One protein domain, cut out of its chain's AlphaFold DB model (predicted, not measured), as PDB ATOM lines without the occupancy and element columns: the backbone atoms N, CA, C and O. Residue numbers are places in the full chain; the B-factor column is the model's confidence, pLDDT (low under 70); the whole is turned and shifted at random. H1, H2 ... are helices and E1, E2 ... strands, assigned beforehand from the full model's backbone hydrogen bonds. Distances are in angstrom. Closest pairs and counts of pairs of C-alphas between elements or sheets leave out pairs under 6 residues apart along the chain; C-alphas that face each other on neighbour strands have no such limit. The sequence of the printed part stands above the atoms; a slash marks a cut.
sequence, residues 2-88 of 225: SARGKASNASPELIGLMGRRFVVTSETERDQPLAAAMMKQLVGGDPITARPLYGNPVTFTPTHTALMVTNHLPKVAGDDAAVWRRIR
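What this domain is: This is residues 2 to 88 of the 225 residues of a protein of Actinomyces glycerinitolerans (UniProt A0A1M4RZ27). With little regular structure, the domain is mostly loops round the short helix H2 near the middle; the parallel pair E1 and E4 lies to one side, the hairpin E2 and E3 at one end and H3 toward the other. The 87 printed residues, 31 in named elements, run H1 E1 H2 E2 E3 E4 H3, mixed in class. The whole is compact, radius of gyration of the C-alphas 13.8 A, spanning 38 by 26 by 25 A.

How they stand to each other: E1, residues 22 to 26, and E4, residues 65 to 69, are parallel at 22 degrees; N 23 and O 65 are 3.0 A apart, within hydrogen-bond range. E2, residues 48 to 50, and E3, residues 58 to 60, form an antiparallel hairpin at 155 degrees, with N 48 and O 60 2.8 A apart. The closest C-alphas of H1, residues 12 to 15, and E2 are those of Ile 15 and Ala 50, 5.4 A. H2, residues 36 to 42, only just touches H3, residues 81 to 84, with 3 pairs of C-alphas within 8 A, closest Ala 36 and Val 83, 6.7 A. Every O i to N i+4 pair in H2 is within hydrogen-bond range; H1 and H3 are too short for one.

Where its parts are: H1 begins at C-alpha 12 (-182.907, 127.839, 74.563); H3 ends at C-alpha 84 (-164.456, 112.027, 61.215). From first to last C-alpha E1 measures 13.4 A, E4 13.0 A.

The domain as a whole: The farthest C-alphas, Tyr 54 and Asp 79, are 40.3 A apart. The printed part has no cut; the link from E4 to H3 is long. Residues 2 to 8 and 28 to 29 have pLDDT under 70.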
ATOM      1  N   SER A   2    -171.306 132.728  61.235       28.95
ATOM      2  CA  SER A   2    -170.468 132.498  62.422       28.95
ATOM      3  C   SER A   2    -171.302 132.045  63.628       28.95
ATOM      4  O   SER A   2    -171.980 132.855  64.252       28.95
ATOM      5  N   ALA A   3    -171.241 130.758  63.979       38.88
ATOM      6  CA  ALA A   3    -171.934 130.181  65.137       38.88
ATOM      7  C   ALA A   3    -171.158 130.360  66.458       38.88
ATOM      8  O   ALA A   3    -171.113 129.467  67.299       38.88
ATOM      9  N   ARG A   4    -170.532 131.524  66.668       43.75
ATOM     10  CA  ARG A   4    -170.191 131.984  68.021       43.75
ATOM     11  C   ARG A   4    -171.288 132.938  68.459       43.75
ATOM     12  O   ARG A   4    -171.158 134.153  68.324       43.75
ATOM     13  N   GLY A   5    -172.379 132.382  68.979       43.03
ATOM     14  CA  GLY A   5    -173.279 133.166  69.815       43.03
ATOM     15  C   GLY A   5    -172.441 133.798  70.924       43.03
ATOM     16  O   GLY A   5    -171.772 133.090  71.676       43.03
ATOM     17  N   LYS A   6    -172.394 135.135  70.981       42.84
ATOM     18  CA  LYS A   6    -171.788 135.846  72.112       42.84
ATOM     19  C   LYS A   6    -172.436 135.280  73.377       42.84
ATOM     20  O   LYS A   6    -173.661 135.258  73.437       42.84
ATOM     21  N   ALA A   7    -171.644 134.866  74.366       51.38
ATOM     22  CA  ALA A   7    -172.090 134.202  75.603       51.38
ATOM     23  C   ALA A   7    -173.197 134.942  76.401       51.38
ATOM     24  O   ALA A   7    -173.736 134.408  77.363       51.38
ATOM     25  N   SER A   8    -173.549 136.169  76.000       58.09
ATOM     26  CA  SER A   8    -174.665 136.958  76.528       58.09
ATOM     27  C   SER A   8    -176.044 136.544  75.981       58.09
ATOM     28  O   SER A   8    -177.045 136.701  76.683       58.09
ATOM     29  N   ASN A   9    -176.126 136.007  74.759       73.81
ATOM     30  CA  ASN A   9    -177.407 135.719  74.109       73.81
ATOM     31  C   ASN A   9    -178.071 134.459  74.682       73.81
ATOM     32  O   ASN A   9    -177.402 133.486  75.036       73.81
ATOM     33  N   ALA A  10    -179.405 134.469  74.744       78.12
ATOM     34  CA  ALA A  10    -180.178 133.286  75.106       78.12
ATOM     35  C   ALA A  10    -179.952 132.157  74.081       78.12
ATOM     36  O   ALA A  10    -179.898 132.398  72.877       78.12
ATOM     37  N   SER A  11    -179.821 130.929  74.577       84.50
ATOM     38  CA  SER A  11    -179.593 129.689  73.825       84.50
ATOM     39  C   SER A  11    -180.559 128.590  74.310       84.50
ATOM     40  O   SER A  11    -180.133 127.597  74.909       84.50
ATOM     41  N   PRO A  12    -181.878 128.767  74.086       82.31
ATOM     42  CA  PRO A  12    -182.907 127.839  74.563       82.31
ATOM     43  C   PRO A  12    -182.775 126.422  73.972       82.31
ATOM     44  O   PRO A  12    -183.141 125.444  74.615       82.31
ATOM     45  N   GLU A  13    -182.202 126.285  72.778       85.25
ATOM     46  CA  GLU A  13    -181.975 124.973  72.161       85.25
ATOM     47  C   GLU A  13    -180.891 124.177  72.898       85.25
ATOM     48  O   GLU A  13    -181.076 122.999  73.188       85.25
ATOM     49  N   LEU A  14    -179.792 124.835  73.290       87.94
ATOM     50  CA  LEU A  14    -178.704 124.187  74.025       87.94
ATOM     51  C   LEU A  14    -179.122 123.813  75.447       87.94
ATOM     52  O   LEU A  14    -178.795 122.720  75.902       87.94
ATOM     53  N   ILE A  15    -179.872 124.675  76.147       90.25
ATOM     54  CA  ILE A  15    -180.350 124.339  77.498       90.25
ATOM     55  C   ILE A  15    -181.312 123.141  77.471       90.25
ATOM     56  O   ILE A  15    -181.312 122.340  78.402       90.25
ATOM     57  N   GLY A  16    -182.070 122.958  76.382       89.69
ATOM     58  CA  GLY A  16    -182.959 121.809  76.190       89.69
ATOM     59  C   GLY A  16    -182.242 120.454  76.136       89.69
ATOM     60  O   GLY A  16    -182.873 119.424  76.387       89.69
ATOM     61  N   LEU A  17    -180.932 120.447  75.864       92.06
ATOM     62  CA  LEU A  17    -180.094 119.245  75.856       92.06
ATOM     63  C   LEU A  17    -179.679 118.804  77.263       92.06
ATOM     64  O   LEU A  17    -179.268 117.656  77.448       92.06
ATOM     65  N   MET A  18    -179.781 119.692  78.257       92.44
ATOM     66  CA  MET A  18    -179.379 119.396  79.626       92.44
ATOM     67  C   MET A  18    -180.196 118.220  80.175       92.44
ATOM     68  O   MET A  18    -181.423 118.262  80.243       92.44
ATOM     69  N   GLY A  19    -179.504 117.143  80.553       92.69
ATOM     70  CA  GLY A  19    -180.125 115.934  81.102       92.69
ATOM     71  C   GLY A  19    -180.750 114.990  80.067       92.69
ATOM     72  O   GLY A  19    -181.197 113.906  80.440       92.69
ATOM     73  N   ARG A  20    -180.749 115.329  78.770       93.81
ATOM     74  CA  ARG A  20    -181.228 114.425  77.713       93.81
ATOM     75  C   ARG A  20    -180.206 113.322  77.451       93.81
ATOM     76  O   ARG A  20    -179.008 113.570  77.457       93.81
ATOM     77  N   ARG A  21    -180.678 112.091  77.232       93.44
ATOM     78  CA  ARG A  21    -179.820 110.923  76.935       93.44
ATOM     79  C   ARG A  21    -179.761 110.577  75.455       93.44
ATOM     80  O   ARG A  21    -178.764 110.031  74.997       93.44
ATOM     81  N   PHE A  22    -180.791 110.949  74.709       92.50
ATOM     82  CA  PHE A  22    -180.901 110.696  73.284       92.50
ATOM     83  C   PHE A  22    -181.539 111.911  72.619       92.50
ATOM     84  O   PHE A  22    -182.562 112.404  73.096       92.50
ATOM     85  N   VAL A  23    -180.895 112.426  71.577       92.25
ATOM     86  CA  VAL A  23    -181.330 113.625  70.858       92.25
ATOM     87  C   VAL A  23    -181.317 113.301  69.379       92.25
ATOM     88  O   VAL A  23    -180.268 112.977  68.827       92.25
ATOM     89  N   VAL A  24    -182.489 113.382  68.756       90.88
ATOM     90  CA  VAL A  24    -182.655 113.154  67.323       90.88
ATOM     91  C   VAL A  24    -182.785 114.500  66.631       90.88
ATOM     92  O   VAL A  24    -183.588 115.332  67.045       90.88
ATOM     93  N   THR A  25    -182.000 114.699  65.580       86.56
ATOM     94  CA  THR A  25    -182.153 115.811  64.644       86.56
ATOM     95  C   THR A  25    -182.449 115.258  63.258       86.56
ATOM     96  O   THR A  25    -181.887 114.237  62.857       86.56
ATOM     97  N   SER A  26    -183.349 115.909  62.536       81.38
ATOM     98  CA  SER A  26    -183.639 115.608  61.138       81.38
ATOM     99  C   SER A  26    -183.112 116.746  60.283       81.38
ATOM    100  O   SER A  26    -183.493 117.891  60.518       81.38
ATOM    101  N   GLU A  27    -182.276 116.435  59.299       74.62
ATOM    102  CA  GLU A  27    -181.839 117.421  58.310       74.62
ATOM    103  C   GLU A  27    -182.690 117.278  57.048       74.62
ATOM    104  O   GLU A  27    -182.925 116.162  56.574       74.62
ATOM    105  N   THR A  28    -183.187 118.399  56.522       57.88
ATOM    106  CA  THR A  28    -184.121 118.397  55.384       57.88
ATOM    107  C   THR A  28    -183.523 118.952  54.101       57.88
ATOM    108  O   THR A  28    -184.091 118.731  53.033       57.88
ATOM    109  N   GLU A  29    -182.385 119.642  54.162       67.12
ATOM    110  CA  GLU A  29    -181.824 120.327  53.000       67.12
ATOM    111  C   GLU A  29    -180.584 119.613  52.448       67.12
ATOM    112  O   GLU A  29    -179.629 119.300  53.161       67.12
ATOM    113  N   ARG A  30    -180.603 119.342  51.137       71.31
ATOM    114  CA  ARG A  30    -179.454 118.791  50.411       71.31
ATOM    115  C   ARG A  30    -178.296 119.797  50.443       71.31
ATOM    116  O   ARG A  30    -178.520 121.001  50.400       71.31
ATOM    117  N   ASP A  31    -177.068 119.288  50.494       70.75
ATOM    118  CA  ASP A  31    -175.825 120.066  50.381       70.75
ATOM    119  C   ASP A  31    -175.537 121.055  51.523       70.75
ATOM    120  O   ASP A  31    -174.612 121.866  51.414       70.75
ATOM    121  N   GLN A  32    -176.250 120.973  52.652       81.31
ATOM    122  CA  GLN A  32    -175.919 121.807  53.803       81.31
ATOM    123  C   GLN A  32    -174.601 121.377  54.470       81.31
ATOM    124  O   GLN A  32    -174.390 120.192  54.748       81.31
ATOM    125  N   PRO A  33    -173.698 122.330  54.771       85.25
ATOM    126  CA  PRO A  33    -172.488 122.037  55.518       85.25
ATOM    127  C   PRO A  33    -172.810 121.733  56.977       85.25
ATOM    128  O   PRO A  33    -173.526 122.476  57.649       85.25
ATOM    129  N   LEU A  34    -172.196 120.676  57.505       87.50
ATOM    130  CA  LEU A  34    -172.281 120.360  58.921       87.50
ATOM    131  C   LEU A  34    -171.654 121.501  59.732       87.50
ATOM    132  O   LEU A  34    -170.509 121.900  59.497       87.50
ATOM    133  N   ALA A  35    -172.359 121.975  60.759       87.25
ATOM    134  CA  ALA A  35    -171.818 122.925  61.726       87.25
ATOM    135  C   ALA A  35    -170.756 122.251  62.620       87.25
ATOM    136  O   ALA A  35    -170.989 121.986  63.798       87.25
ATOM    137  N   ALA A  36    -169.571 121.966  62.070       87.19
ATOM    138  CA  ALA A  36    -168.535 121.135  62.687       87.19
ATOM    139  C   ALA A  36    -168.124 121.604  64.091       87.19
ATOM    140  O   ALA A  36    -167.888 120.780  64.971       87.19
ATOM    141  N   ALA A  37    -168.064 122.919  64.322       86.50
ATOM    142  CA  ALA A  37    -167.769 123.478  65.641       86.50
ATOM    143  C   ALA A  37    -168.872 123.161  66.663       86.50
ATOM    144  O   ALA A  37    -168.567 122.702  67.761       86.50
ATOM    145  N   MET A  38    -170.139 123.349  66.276       85.88
ATOM    146  CA  MET A  38    -171.290 123.023  67.119       85.88
ATOM    147  C   MET A  38    -171.351 121.519  67.374       85.88
ATOM    148  O   MET A  38    -171.416 121.099  68.521       85.88
ATOM    149  N   MET A  39    -171.229 120.692  66.332       89.31
ATOM    150  CA  MET A  39    -171.222 119.237  66.480       89.31
ATOM    151  C   MET A  39    -170.125 118.782  67.452       89.31
ATOM    152  O   MET A  39    -170.425 118.056  68.394       89.31
ATOM    153  N   LYS A  40    -168.880 119.262  67.294       88.44
ATOM    154  CA  LYS A  40    -167.761 118.935  68.200       88.44
ATOM    155  C   LYS A  40    -168.044 119.318  69.652       88.44
ATOM    156  O   LYS A  40    -167.593 118.599  70.538       88.44
ATOM    157  N   GLN A  41    -168.744 120.429  69.876       88.06
ATOM    158  CA  GLN A  41    -169.165 120.869  71.203       88.06
ATOM    159  C   GLN A  41    -170.267 119.960  71.770       88.06
ATOM    160  O   GLN A  41    -170.189 119.573  72.928       88.06
ATOM    161  N   LEU A  42    -171.262 119.593  70.958       88.12
ATOM    162  CA  LEU A  42    -172.409 118.788  71.386       88.12
ATOM    163  C   LEU A  42    -172.040 117.338  71.703       88.12
ATOM    164  O   LEU A  42    -172.475 116.802  72.714       88.12
ATOM    165  N   VAL A  43    -171.213 116.721  70.860       88.31
ATOM    166  CA  VAL A  43    -170.766 115.327  71.036       88.31
ATOM    167  C   VAL A  43    -169.416 115.235  71.757       88.31
ATOM    168  O   VAL A  43    -168.812 114.165  71.860       88.31
ATOM    169  N   GLY A  44    -168.881 116.379  72.184       81.56
ATOM    170  CA  GLY A  44    -167.674 116.459  72.991       81.56
ATOM    171  C   GLY A  44    -167.917 115.998  74.426       81.56
ATOM    172  O   GLY A  44    -169.044 115.763  74.846       81.56
ATOM    173  N   GLY A  45    -166.834 115.882  75.193       81.38
ATOM    174  CA  GLY A  45    -166.910 115.695  76.646       81.38
ATOM    175  C   GLY A  45    -166.827 117.008  77.429       81.38
ATOM    176  O   GLY A  45    -166.950 116.995  78.651       81.38
ATOM    177  N   ASP A  46    -166.590 118.128  76.741       88.50
ATOM    178  CA  ASP A  46    -166.359 119.423  77.377       88.50
ATOM    179  C   ASP A  46    -167.681 120.038  77.870       88.50
ATOM    180  O   ASP A  46    -168.706 119.904  77.193       88.50
ATOM    181  N   PRO A  47    -167.691 120.740  79.019       92.38
ATOM    182  CA  PRO A  47    -168.894 121.394  79.519       92.38
ATOM    183  C   PRO A  47    -169.467 122.427  78.537       92.38
ATOM    184  O   PRO A  47    -168.746 123.248  77.970       92.38
ATOM    185  N   ILE A  48    -170.790 122.427  78.394       91.94
ATOM    186  CA  ILE A  48    -171.551 123.397  77.612       91.94
ATOM    187  C   ILE A  48    -172.119 124.444  78.562       91.94
ATOM    188  O   ILE A  48    -172.846 124.110  79.495       91.94
ATOM    189  N   THR A  49    -171.838 125.717  78.293       92.19
ATOM    190  CA  THR A  49    -172.535 126.839  78.930       92.19
ATOM    191  C   THR A  49    -173.663 127.315  78.020       92.19
ATOM    192  O   THR A  49    -173.413 127.743  76.894       92.19
ATOM    193  N   ALA A  50    -174.900 127.263  78.513       91.94
ATOM    194  CA  ALA A  50    -176.096 127.726  77.813       91.94
ATOM    195  C   ALA A  50    -176.918 128.659  78.708       91.94
ATOM    196  O   ALA A  50    -176.864 128.568  79.931       91.94
ATOM    197  N   ARG A  51    -177.700 129.561  78.111       90.62
ATOM    198  CA  ARG A  51    -178.517 130.538  78.843       90.62
ATOM    199  C   ARG A  51    -179.993 130.392  78.460       90.62
ATOM    200  O   ARG A  51    -180.317 130.646  77.301       90.62
ATOM    201  N   PRO A  52    -180.896 130.029  79.386       89.38
ATOM    202  CA  PRO A  52    -182.327 130.004  79.106       89.38
ATOM    203  C   PRO A  52    -182.871 131.418  78.864       89.38
ATOM    204  O   PRO A  52    -182.280 132.419  79.284       89.38
ATOM    205  N   LEU A  53    -184.024 131.500  78.198       87.62
ATOM    206  CA  LEU A  53    -184.740 132.764  78.053       87.62
ATOM    207  C   LEU A  53    -185.144 133.273  79.450       87.62
ATOM    208  O   LEU A  53    -185.706 132.519  80.240       87.62
ATOM    209  N   TYR A  54    -184.813 134.530  79.758       85.62
ATOM    210  CA  TYR A  54    -185.056 135.164  81.065       85.62
ATOM    211  C   TYR A  54    -184.398 134.471  82.276       85.62
ATOM    212  O   TYR A  54    -184.931 134.522  83.380       85.62
ATOM    213  N   GLY A  55    -183.220 133.860  82.104       85.44
ATOM    214  CA  GLY A  55    -182.472 133.280  83.224       85.44
ATOM    215  C   GLY A  55    -180.959 133.486  83.163       85.44
ATOM    216  O   GLY A  55    -180.415 134.120  82.247       85.44
ATOM    217  N   ASN A  56    -180.284 132.949  84.181       90.88
ATOM    218  CA  ASN A  56    -178.829 132.959  84.296       90.88
ATOM    219  C   ASN A  56    -178.207 131.821  83.472       90.88
ATOM    220  O   ASN A  56    -178.832 130.767  83.339       90.88
ATOM    221  N   PRO A  57    -176.991 132.003  82.927       92.38
ATOM    222  CA  PRO A  57    -176.260 130.923  82.279       92.38
ATOM    223  C   PRO A  57    -176.070 129.720  83.208       92.38
ATOM    224  O   PRO A  57    -175.783 129.876  84.393       92.38
ATOM    225  N   VAL A  58    -176.193 128.526  82.641       93.00
ATOM    226  CA  VAL A  58    -175.972 127.240  83.299       93.00
ATOM    227  C   VAL A  58    -174.904 126.488  82.519       93.00
ATOM    228  O   VAL A  58    -174.935 126.454  81.288       93.00
ATOM    229  N   THR A  59    -173.971 125.876  83.242       94.50
ATOM    230  CA  THR A  59    -172.939 125.012  82.668       94.50
ATOM    231  C   THR A  59    -173.236 123.564  83.025       94.50
ATOM    232  O   THR A  59    -173.446 123.251  84.196       94.50
ATOM    233  N   PHE A  60    -173.241 122.680  82.032       93.06
ATOM    234  CA  PHE A  60    -173.494 121.253  82.216       93.06
ATOM    235  C   PHE A  60    -172.634 120.414  81.269       93.06
ATOM    236  O   PHE A  60    -172.256 120.862  80.188       93.06
ATOM    237  N   THR A  61    -172.324 119.181  81.662       92.19
ATOM    238  CA  THR A  61    -171.626 118.225  80.793       92.19
ATOM    239  C   THR A  61    -172.613 117.602  79.800       92.19
ATOM    240  O   THR A  61    -173.712 117.228  80.221       92.19
ATOM    241  N   PRO A  62    -172.261 117.449  78.509       92.38
ATOM    242  CA  PRO A  62    -173.083 116.716  77.551       92.38
ATOM    243  C   PRO A  62    -173.388 115.294  78.040       92.38
ATOM    244  O   PRO A  62    -172.485 114.538  78.392       92.38
ATOM    245  N   THR A  63    -174.668 114.924  78.075       91.56
ATOM    246  CA  THR A  63    -175.135 113.591  78.508       91.56
ATOM    247  C   THR A  63    -175.859 112.810  77.417       91.56
ATOM    248  O   THR A  63    -176.247 111.660  77.653       91.56
ATOM    249  N   HIS A  64    -176.060 113.427  76.252       92.88
ATOM    250  CA  HIS A  64    -176.845 112.883  75.158       92.88
ATOM    251  C   HIS A  64    -175.978 112.127  74.155       92.88
ATOM    252  O   HIS A  64    -174.834 112.486  73.895       92.88
ATOM    253  N   THR A  65    -176.575 111.118  73.530       91.81
ATOM    254  CA  THR A  65    -176.130 110.599  72.238       91.81
ATOM    255  C   THR A  65    -176.921 111.311  71.148       91.81
ATOM    256  O   THR A  65    -178.154 111.304  71.176       91.81
ATOM    257  N   ALA A  66    -176.222 111.959  70.217       91.62
ATOM    258  CA  ALA A  66    -176.840 112.630  69.080       91.62
ATOM    259  C   ALA A  66    -177.049 111.644  67.922       91.62
ATOM    260  O   ALA A  66    -176.111 110.954  67.520       91.62
ATOM    261  N   LEU A  67    -178.261 111.612  67.367       92.88
ATOM    262  CA  LEU A  67    -178.605 110.887  66.148       92.88
ATOM    263  C   LEU A  67    -179.108 111.883  65.103       92.88
ATOM    264  O   LEU A  67    -180.070 112.607  65.344       92.88
ATOM    265  N   MET A  68    -178.476 111.897  63.933       91.12
ATOM    266  CA  MET A  68    -178.963 112.640  62.775       91.12
ATOM    267  C   MET A  68    -179.640 111.671  61.811       91.12
ATOM    268  O   MET A  68    -179.007 110.729  61.339       91.12
ATOM    269  N   VAL A  69    -180.915 111.912  61.520       92.38
ATOM    270  CA  VAL A  69    -181.668 111.188  60.494       92.38
ATOM    271  C   VAL A  69    -181.687 112.055  59.243       92.38
ATOM    272  O   VAL A  69    -182.146 113.195  59.281       92.38
ATOM    273  N   THR A  70    -181.157 111.535  58.139       90.19
ATOM    274  CA  THR A  70    -181.076 112.280  56.883       90.19
ATOM    275  C   THR A  70    -181.110 111.352  55.674       90.19
ATOM    276  O   THR A  70    -180.600 110.233  55.724       90.19
ATOM    277  N   ASN A  71    -181.679 111.849  54.573       89.62
ATOM    278  CA  ASN A  71    -181.577 111.233  53.247       89.62
ATOM    279  C   ASN A  71    -180.330 111.706  52.482       89.62
ATOM    280  O   ASN A  71    -179.947 111.113  51.474       89.62
ATOM    281  N   HIS A  72    -179.709 112.796  52.937       88.12
ATOM    282  CA  HIS A  72    -178.562 113.432  52.305       88.12
ATOM    283  C   HIS A  72    -177.503 113.733  53.366       88.12
ATOM    284  O   HIS A  72    -177.736 114.503  54.299       88.12
ATOM    285  N   LEU A  73    -176.334 113.102  53.252       90.25
ATOM    286  CA  LEU A  73    -175.242 113.344  54.193       90.25
ATOM    287  C   LEU A  73    -174.765 114.804  54.060       90.25
ATOM    288  O   LEU A  73    -174.591 115.272  52.934       90.25
ATOM    289  N   PRO A  74    -174.568 115.536  55.173       90.00
ATOM    290  CA  PRO A  74    -174.167 116.940  55.120       90.00
ATOM    291  C   PRO A  74    -172.753 117.091  54.548       90.00
ATOM    292  O   PRO A  74    -171.958 116.153  54.563       90.00
ATOM    293  N   LYS A  75    -172.369 118.279  54.089       87.88
ATOM    294  CA  LYS A  75    -170.982 118.507  53.660       87.88
ATOM    295  C   LYS A  75    -170.050 118.583  54.872       87.88
ATOM    296  O   LYS A  75    -170.292 119.347  55.809       87.88
ATOM    297  N   VAL A  76    -168.965 117.814  54.847       89.31
ATOM    298  CA  VAL A  76    -167.906 117.816  55.865       89.31
ATOM    299  C   VAL A  76    -166.567 117.959  55.158       89.31
ATOM    300  O   VAL A  76    -166.358 117.375  54.106       89.31
ATOM    301  N   ALA A  77    -165.640 118.726  55.725       84.75
ATOM    302  CA  ALA A  77    -164.291 118.797  55.176       84.75
ATOM    303  C   ALA A  77    -163.590 117.430  55.312       84.75
ATOM    304  O   ALA A  77    -163.447 116.912  56.424       84.75
ATOM    305  N   GLY A  78    -163.141 116.845  54.196       82.94
ATOM    306  CA  GLY A  78    -162.476 115.534  54.186       82.94
ATOM    307  C   GLY A  78    -161.229 115.446  55.082       82.94
ATOM    308  O   GLY A  78    -160.929 114.382  55.623       82.94
ATOM    309  N   ASP A  79    -160.546 116.569  55.327       81.06
ATOM    310  CA  ASP A  79    -159.324 116.655  56.137       81.06
ATOM    311  C   ASP A  79    -159.560 116.910  57.643       81.06
ATOM    312  O   ASP A  79    -158.608 116.928  58.429       81.06
ATOM    313  N   ASP A  80    -160.810 117.045  58.099       88.06
ATOM    314  CA  ASP A  80    -161.117 117.261  59.518       88.06
ATOM    315  C   ASP A  80    -161.200 115.936  60.294       88.06
ATOM    316  O   ASP A  80    -162.272 115.456  60.674       88.06
ATOM    317  N   ALA A  81    -160.042 115.340  60.590       88.81
ATOM    318  CA  ALA A  81    -159.948 114.090  61.355       88.81
ATOM    319  C   ALA A  81    -160.681 114.144  62.715       88.81
ATOM    320  O   ALA A  81    -161.155 113.126  63.231       88.81
ATOM    321  N   ALA A  82    -160.805 115.334  63.316       89.50
ATOM    322  CA  ALA A  82    -161.539 115.512  64.563       89.50
ATOM    323  C   ALA A  82    -163.060 115.400  64.370       89.50
ATOM    324  O   ALA A  82    -163.743 114.979  65.304       89.50
ATOM    325  N   VAL A  83    -163.602 115.761  63.207       92.00
ATOM    326  CA  VAL A  83    -164.995 115.459  62.850       92.00
ATOM    327  C   VAL A  83    -165.152 113.970  62.561       92.00
ATOM    328  O   VAL A  83    -165.979 113.320  63.198       92.00
ATOM    329  N   TRP A  84    -164.311 113.408  61.692       92.94
ATOM    330  CA  TRP A  84    -164.456 112.027  61.215       92.94
ATOM    331  C   TRP A  84    -164.383 110.977  62.325       92.94
ATOM    332  O   TRP A  84    -165.145 110.014  62.318       92.94
ATOM    333  N   ARG A  85    -163.580 111.205  63.373       91.62
ATOM    334  CA  ARG A  85    -163.545 110.297  64.536       91.62
ATOM    335  C   ARG A  85    -164.876 110.201  65.300       91.62
ATOM    336  O   ARG A  85    -165.060 109.245  66.048       91.62
ATOM    337  N   ARG A  86    -165.780 111.177  65.132       92.12
ATOM    338  CA  ARG A  86    -167.076 111.293  65.829       92.12
ATOM    339  C   ARG A  86    -168.280 110.925  64.962       92.12
ATOM    340  O   ARG A  86    -169.375 110.811  65.498       92.12
ATOM    341  N   ILE A  87    -168.096 110.747  63.656       93.19
ATOM    342  CA  ILE A  87    -169.179 110.379  62.741       93.19
ATOM    343  C   ILE A  87    -169.233 108.857  62.602       93.19
ATOM    344  O   ILE A  87    -168.207 108.181  62.499       93.19
ATOM    345  N   ARG A  88    -170.452 108.316  62.599       94.12
ATOM    346  CA  ARG A  88    -170.761 106.947  62.184       94.12
ATOM    347  C   ARG A  88    -171.991 107.000  61.288       94.12
ATOM    348  O   ARG A  88    -173.027 107.499  61.713       94.12
TER     349      ARG A  88